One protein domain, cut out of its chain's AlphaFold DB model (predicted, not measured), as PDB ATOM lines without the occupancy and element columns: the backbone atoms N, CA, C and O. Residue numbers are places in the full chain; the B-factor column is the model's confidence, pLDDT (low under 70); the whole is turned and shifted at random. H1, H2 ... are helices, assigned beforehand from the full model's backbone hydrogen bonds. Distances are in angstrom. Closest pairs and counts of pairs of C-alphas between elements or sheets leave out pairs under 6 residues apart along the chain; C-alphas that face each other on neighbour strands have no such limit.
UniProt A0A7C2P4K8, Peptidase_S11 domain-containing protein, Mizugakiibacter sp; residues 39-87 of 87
ATOM      1  N   PRO A  39      17.957 -23.041 -57.391       77.31
ATOM      2  CA  PRO A  39      17.724 -22.801 -55.980       77.31
ATOM      3  C   PRO A  39      18.797 -21.920 -55.310       77.31
ATOM      4  O   PRO A  39      18.700 -21.670 -54.119       77.31
ATOM      5  N   ALA A  40      19.779 -21.367 -56.032       84.81
ATOM      6  CA  ALA A  40      20.777 -20.420 -55.508       84.81
ATOM      7  C   ALA A  40      21.247 -20.759 -54.069       84.81
ATOM      8  O   ALA A  40      21.786 -21.836 -53.824       84.81
ATOM      9  N   SER A  41      21.044 -19.863 -53.094       88.00
ATOM     10  CA  SER A  41      21.387 -20.121 -51.685       88.00
ATOM     11  C   SER A  41      20.264 -20.745 -50.851       88.00
ATOM     12  O   SER A  41      20.514 -21.098 -49.701       88.00
ATOM     13  N   THR A  42      19.065 -20.919 -51.399       88.38
ATOM     14  CA  THR A  42      17.869 -21.402 -50.696       88.38
ATOM     15  C   THR A  42      18.003 -22.827 -50.125       88.38
ATOM     16  O   THR A  42      17.544 -23.037 -49.005       88.38
ATOM     17  N   PRO A  43      18.707 -23.794 -50.760       90.50
ATOM     18  CA  PRO A  43      18.936 -25.129 -50.210       90.50
ATOM     19  C   PRO A  43      19.656 -25.128 -48.868       90.50
ATOM     20  O   PRO A  43      19.517 -26.086 -48.113       90.50
ATOM     21  N   LYS A  44      20.371 -24.044 -48.521       92.38
ATOM     22  CA  LYS A  44      20.956 -23.890 -47.183       92.38
ATOM     23  C   LYS A  44      19.889 -23.959 -46.089       92.38
ATOM     24  O   LYS A  44      20.191 -24.451 -45.010       92.38
ATOM     25  N   LEU A  45      18.650 -23.531 -46.362       94.19
ATOM     26  CA  LEU A  45      17.533 -23.684 -45.425       94.19
ATOM     27  C   LEU A  45      17.237 -25.156 -45.143       94.19
ATOM     28  O   LEU A  45      17.036 -25.514 -43.990       94.19
ATOM     29  N   MET A  46      17.283 -26.018 -46.163       95.12
ATOM     30  CA  MET A  46      17.103 -27.459 -45.976       95.12
ATOM     31  C   MET A  46      18.275 -28.070 -45.200       95.12
ATOM     32  O   MET A  46      18.068 -28.888 -44.309       95.12
ATOM     33  N   THR A  47      19.507 -27.631 -45.477       94.75
ATOM     34  CA  THR A  47      20.689 -28.055 -44.710       94.75
ATOM     35  C   THR A  47      20.560 -27.696 -43.230       94.75
ATOM     36  O   THR A  47      20.761 -28.551 -42.370       94.75
ATOM     37  N   VAL A  48      20.185 -26.450 -42.927       95.81
ATOM     38  CA  VAL A  48      19.972 -25.983 -41.550       95.81
ATOM     39  C   VAL A  48      18.791 -26.705 -40.907       95.81
ATOM     40  O   VAL A  48      18.894 -27.107 -39.754       95.81
ATOM     41  N   TYR A  49      17.696 -26.923 -41.637       96.69
ATOM     42  CA  TYR A  49      16.536 -27.660 -41.140       96.69
ATOM     43  C   TYR A  49      16.914 -29.070 -40.679       96.69
ATOM     44  O   TYR A  49      16.561 -29.458 -39.567       96.69
ATOM     45  N   ILE A  50      17.668 -29.812 -41.496       96.56
ATOM     46  CA  ILE A  50      18.140 -31.156 -41.141       96.56
ATOM     47  C   ILE A  50      19.009 -31.089 -39.883       96.56
ATOM     48  O   ILE A  50      18.747 -31.816 -38.932       96.56
ATOM     49  N   LEU A  51      19.988 -30.181 -39.833       95.69
ATOM     50  CA  LEU A  51      20.866 -30.047 -38.669       95.69
ATOM     51  C   LEU A  51      20.076 -29.737 -37.388       95.69
ATOM     52  O   LEU A  51      20.238 -30.422 -36.384       95.69
ATOM     53  N   LEU A  52      19.182 -28.746 -37.430       96.06
ATOM     54  CA  LEU A  52      18.369 -28.355 -36.277       96.06
ATOM     55  C   LEU A  52      17.400 -29.458 -35.846       96.06
ATOM     56  O   LEU A  52      17.128 -29.596 -34.654       96.06
ATOM     57  N   ARG A  53      16.886 -30.255 -36.790       97.12
ATOM     58  CA  ARG A  53      16.071 -31.434 -36.488       97.12
ATOM     59  C   ARG A  53      16.875 -32.478 -35.715       97.12
ATOM     60  O   ARG A  53      16.375 -32.960 -34.703       97.12
ATOM     61  N   GLU A  54      18.095 -32.780 -36.153       96.81
ATOM     62  CA  GLU A  54      18.976 -33.741 -35.474       96.81
ATOM     63  C   GLU A  54      19.482 -33.220 -34.120       96.81
ATOM     64  O   GLU A  54      19.634 -33.973 -33.160       96.81
ATOM     65  N   THR A  55      19.679 -31.909 -33.991       96.94
ATOM     66  CA  THR A  55      19.964 -31.296 -32.690       96.94
ATOM     67  C   THR A  55      18.762 -31.383 -31.757       96.94
ATOM     68  O   THR A  55      18.914 -31.731 -30.589       96.94
ATOM     69  N   ARG A  56      17.548 -31.126 -32.258       96.69
ATOM     70  CA  ARG A  56      16.313 -31.222 -31.467       96.69
ATOM     71  C   ARG A  56      16.010 -32.654 -31.020       96.69
ATOM     72  O   ARG A  56      15.448 -32.825 -29.943       96.69
ATOM     73  N   SER A  57      16.354 -33.661 -31.822       97.25
ATOM     74  CA  SER A  57      16.210 -35.075 -31.448       97.25
ATOM     75  C   SER A  57      17.286 -35.558 -30.468       97.25
ATOM     76  O   SER A  57      17.185 -36.678 -29.979       97.25
ATOM     77  N   GLY A  58      18.294 -34.731 -30.161       95.94
ATOM     78  CA  GLY A  58      19.400 -35.073 -29.263       95.94
ATOM     79  C   GLY A  58      20.538 -35.851 -29.928       95.94
ATOM     80  O   GLY A  58      21.512 -36.180 -29.258       95.94
ATOM     81  N   GLN A  59      20.454 -36.108 -31.237       96.25
ATOM     82  CA  GLN A  59      21.457 -36.874 -31.982       96.25
ATOM     83  C   GLN A  59      22.761 -36.088 -32.172       96.25
ATOM     84  O   GLN A  59      23.842 -36.675 -32.201       96.25
ATOM     85  N   ILE A  60      22.670 -34.759 -32.298       95.50
ATOM     86  CA  ILE A  60      23.827 -33.863 -32.435       95.50
ATOM     87  C   ILE A  60      23.712 -32.712 -31.422       95.50
ATOM     88  O   ILE A  60      23.005 -31.735 -31.688       95.50
ATOM     89  N   PRO A  61      24.404 -32.787 -30.272       95.00
ATOM     90  CA  PRO A  61      24.498 -31.674 -29.331       95.00
ATOM     91  C   PRO A  61      25.006 -30.377 -29.979       95.00
ATOM     92  O   PRO A  61      25.869 -30.386 -30.851       95.00
ATOM     93  N   LEU A  62      24.546 -29.224 -29.488       93.44
ATOM     94  CA  LEU A  62      25.085 -27.923 -29.924       93.44
ATOM     95  C   LEU A  62      26.575 -27.753 -29.589       93.44
ATOM     96  O   LEU A  62      27.268 -26.974 -30.234       93.44
ATOM     97  N   SER A  63      27.066 -28.484 -28.587       94.94
ATOM     98  CA  SER A  63      28.473 -28.515 -28.187       94.94
ATOM     99  C   SER A  63      29.323 -29.485 -29.014       94.94
ATOM    100  O   SER A  63      30.502 -29.664 -28.707       94.94
ATOM    101  N   THR A  64      28.756 -30.148 -30.028       94.44
ATOM    102  CA  THR A  64      29.500 -31.084 -30.873       94.44
ATOM    103  C   THR A  64      30.614 -30.358 -31.617       94.44
ATOM    104  O   THR A  64      30.370 -29.502 -32.468       94.44
ATOM    105  N   MET A  65      31.857 -30.744 -31.332       95.38
ATOM    106  CA  MET A  65      33.006 -30.302 -32.112       95.38
ATOM    107  C   MET A  65      33.064 -31.082 -33.425       95.38
ATOM    108  O   MET A  65      33.005 -32.311 -33.435       95.38
ATOM    109  N   LEU A  66      33.193 -30.359 -34.535       91.56
ATOM    110  CA  LEU A  66      33.313 -30.930 -35.872       91.56
ATOM    111  C   LEU A  66      34.696 -30.624 -36.442       91.56
ATOM    112  O   LEU A  66      35.176 -29.493 -36.362       91.56
ATOM    113  N   LEU A  67      35.316 -31.627 -37.062       93.88
ATOM    114  CA  LEU A  67      36.547 -31.431 -37.819       93.88
ATOM    115  C   LEU A  67      36.224 -30.726 -39.145       93.88
ATOM    116  O   LEU A  67      35.394 -31.198 -39.928       93.88
ATOM    117  N   VAL A  68      36.910 -29.619 -39.427       90.81
ATOM    118  CA  VAL A  68      36.822 -28.963 -40.737       90.81
ATOM    119  C   VAL A  68      37.598 -29.797 -41.753       90.81
ATOM    120  O   VAL A  68      38.821 -29.892 -41.691       90.81
ATOM    121  N   SER A  69      36.885 -30.419 -42.691       94.00
ATOM    122  CA  SER A  69      37.514 -31.208 -43.752       94.00
ATOM    123  C   SER A  69      38.214 -30.323 -44.787       94.00
ATOM    124  O   SER A  69      37.841 -29.169 -45.003       94.00
ATOM    125  N   GLU A  70      39.170 -30.892 -45.523       91.62
ATOM    126  CA  GLU A  70      39.834 -30.210 -46.642       91.62
ATOM    127  C   GLU A  70      38.826 -29.732 -47.709       91.62
ATOM    128  O   GLU A  70      38.951 -28.642 -48.272       91.62
ATOM    129  N   LYS A  71      37.763 -30.517 -47.939       91.25
ATOM    130  CA  LYS A  71      36.651 -30.140 -48.822       91.25
ATOM    131  C   LYS A  71      35.924 -28.892 -48.317       91.25
ATOM    132  O   LYS A  71      35.613 -28.013 -49.118       91.25
ATOM    133  N   ALA A  72      35.649 -28.813 -47.015       89.75
ATOM    134  CA  ALA A  72      35.011 -27.647 -46.409       89.75
ATOM    135  C   ALA A  72      35.920 -26.411 -46.482       89.75
ATOM    136  O   ALA A  72      35.442 -25.318 -46.777       89.75
ATOM    137  N   TRP A  73      37.231 -26.593 -46.311       88.44
ATOM    138  CA  TRP A  73      38.212 -25.514 -46.421       88.44
ATOM    139  C   TRP A  73      38.249 -24.883 -47.820       88.44
ATOM    140  O   TRP A  73      38.273 -23.662 -47.969       88.44
ATOM    141  N   LYS A  74      38.187 -25.719 -48.864       90.00
ATOM    142  CA  LYS A  74      38.182 -25.290 -50.274       90.00
ATOM    143  C   LYS A  74      36.823 -24.767 -50.755       90.00
ATOM    144  O   LYS A  74      36.722 -24.317 -51.901       90.00
ATOM    145  N   ALA A  75      35.778 -24.833 -49.927       89.19
ATOM    146  CA  ALA A  75      34.444 -24.389 -50.306       89.19
ATOM    147  C   ALA A  75      34.427 -22.889 -50.630       89.19
ATOM    148  O   ALA A  75      35.086 -22.072 -49.980       89.19
ATOM    149  N   ARG A  76      33.651 -22.531 -51.658       83.94
ATOM    150  CA  ARG A  76      33.535 -21.162 -52.162       83.94
ATOM    151  C   ARG A  76      32.150 -20.594 -51.880       83.94
ATOM    152  O   ARG A  76      31.153 -21.313 -51.925       83.94
ATOM    153  N   ASN A  77      32.078 -19.296 -51.605       80.81
ATOM    154  CA  ASN A  77      30.807 -18.583 -51.528       80.81
ATOM    155  C   ASN A  77      30.206 -18.353 -52.930       80.81
ATOM    156  O   ASN A  77      30.819 -18.661 -53.952       80.81
ATOM    157  N   ALA A  78      29.012 -17.754 -52.985       75.62
ATOM    158  CA  ALA A  78      28.324 -17.440 -54.242       75.62
ATOM    159  C   ALA A  78      29.111 -16.488 -55.172       75.62
ATOM    160  O   ALA A  78      28.794 -16.387 -56.350       75.62
ATOM    161  N   LYS A  79      30.139 -15.804 -54.648       78.44
ATOM    162  CA  LYS A  79      31.047 -14.915 -55.387       78.44
ATOM    163  C   LYS A  79      32.369 -15.607 -55.766       78.44
ATOM    164  O   LYS A  79      33.300 -14.942 -56.205       78.44
ATOM    165  N   GLY A  80      32.486 -16.920 -55.553       79.75
ATOM    166  CA  GLY A  80      33.677 -17.707 -55.885       79.75
ATOM    167  C   GLY A  80      34.849 -17.564 -54.908       79.75
ATOM    168  O   GLY A  80      35.926 -18.093 -55.177       79.75
ATOM    169  N   GLN A  81      34.665 -16.886 -53.775       80.06
ATOM    170  CA  GLN A  81      35.718 -16.670 -52.780       80.06
ATOM    171  C   GLN A  81      35.781 -17.847 -51.808       80.06
ATOM    172  O   GLN A  81      34.736 -18.310 -51.349       80.06
ATOM    173  N   VAL A  82      36.989 -18.298 -51.464       80.31
ATOM    174  CA  VAL A  82      37.191 -19.311 -50.415       80.31
ATOM    175  C   VAL A  82      36.651 -18.812 -49.074       80.31
ATOM    176  O   VAL A  82      36.874 -17.656 -48.707       80.31
ATOM    177  N   LEU A  83      35.913 -19.674 -48.371       73.12
ATOM    178  CA  LEU A  83      35.284 -19.341 -47.087       73.12
ATOM    179  C   LEU A  83      36.304 -19.198 -45.956       73.12
ATOM    180  O   LEU A  83      36.087 -18.423 -45.027       73.12
ATOM    181  N   PHE A  84      37.427 -19.903 -46.064       75.12
ATOM    182  CA  PHE A  84      38.501 -19.883 -45.089       75.12
ATOM    183  C   PHE A  84      39.791 -19.440 -45.786       75.12
ATOM    184  O   PHE A  84      40.185 -20.006 -46.807       75.12
ATOM    185  N   ARG A  85      40.424 -18.379 -45.278       69.81
ATOM    186  CA  ARG A  85      41.727 -17.895 -45.757       69.81
ATOM    187  C   ARG A  85      42.794 -18.254 -44.733       69.81
ATOM    188  O   ARG A  85      42.561 -18.098 -43.537       69.81
ATOM    189  N   HIS A  86      43.954 -18.692 -45.213       61.69
ATOM    190  CA  HIS A  86      45.158 -18.750 -44.389       61.69
ATOM    191  C   HIS A  86      45.482 -17.335 -43.884       61.69
ATOM    192  O   HIS A  86      45.511 -16.394 -44.681       61.69
ATOM    193  N   ARG A  87      45.677 -17.194 -42.572       52.88
ATOM    194  CA  ARG A  87      46.678 -16.253 -42.068       52.88
ATOM    195  C   ARG A  87      48.037 -16.932 -42.144       52.88
ATOM    196  O   ARG A  87      48.057 -18.182 -42.021       52.88
TER     197      ARG A  87
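This is residues 39 to 87 of the 87 residues of the protein "Peptidase_S11 domain-containing protein" of Mizugakiibacter sp (UniProt A0A7C2P4K8). Little of the printed part has regular structure: the helix H1 makes one side of an open, flat arc, a long unnamed stretch, residues 57 to 69, sweeps across to the four-residue helix H2, and residues 74 to 87 make a loop and a tail beyond it. The middle is empty. The printed part has 49 residues, 18 of them in the two named helices, H1 then H2, with no named strand; the class is all helix. It is loose, with a radius of gyration of the C-alphas of 13.5 A and spans of 34 by 29 by 14 A.

H1, residues 43 to 56, and H2, residues 70 to 73, are apart, with no C-alphas within 8 A. Residues 42 to 50, of which 43 to 50 belong to H1, stand free, as do residues 65 to 71. In H1 every O i to N i+4 pair is within hydrogen-bond range; H2 is too short for such a pair, and its one O i to N i+3 pair is within range.

H1 runs 19.9 A from C-alpha 43 at (18.936, -25.129, -50.210) to C-alpha 56. H2 spans 5.0 A and ends at C-alpha 73, (38.212, -25.514, -46.421).

The C-alphas of Ser 57 and Arg 87, the two farthest apart, are 37.4 A apart. The printed part has no cut, and the link from H1 to H2 is long, 13 residues. Residues 85 to 87 have pLDDT under 70.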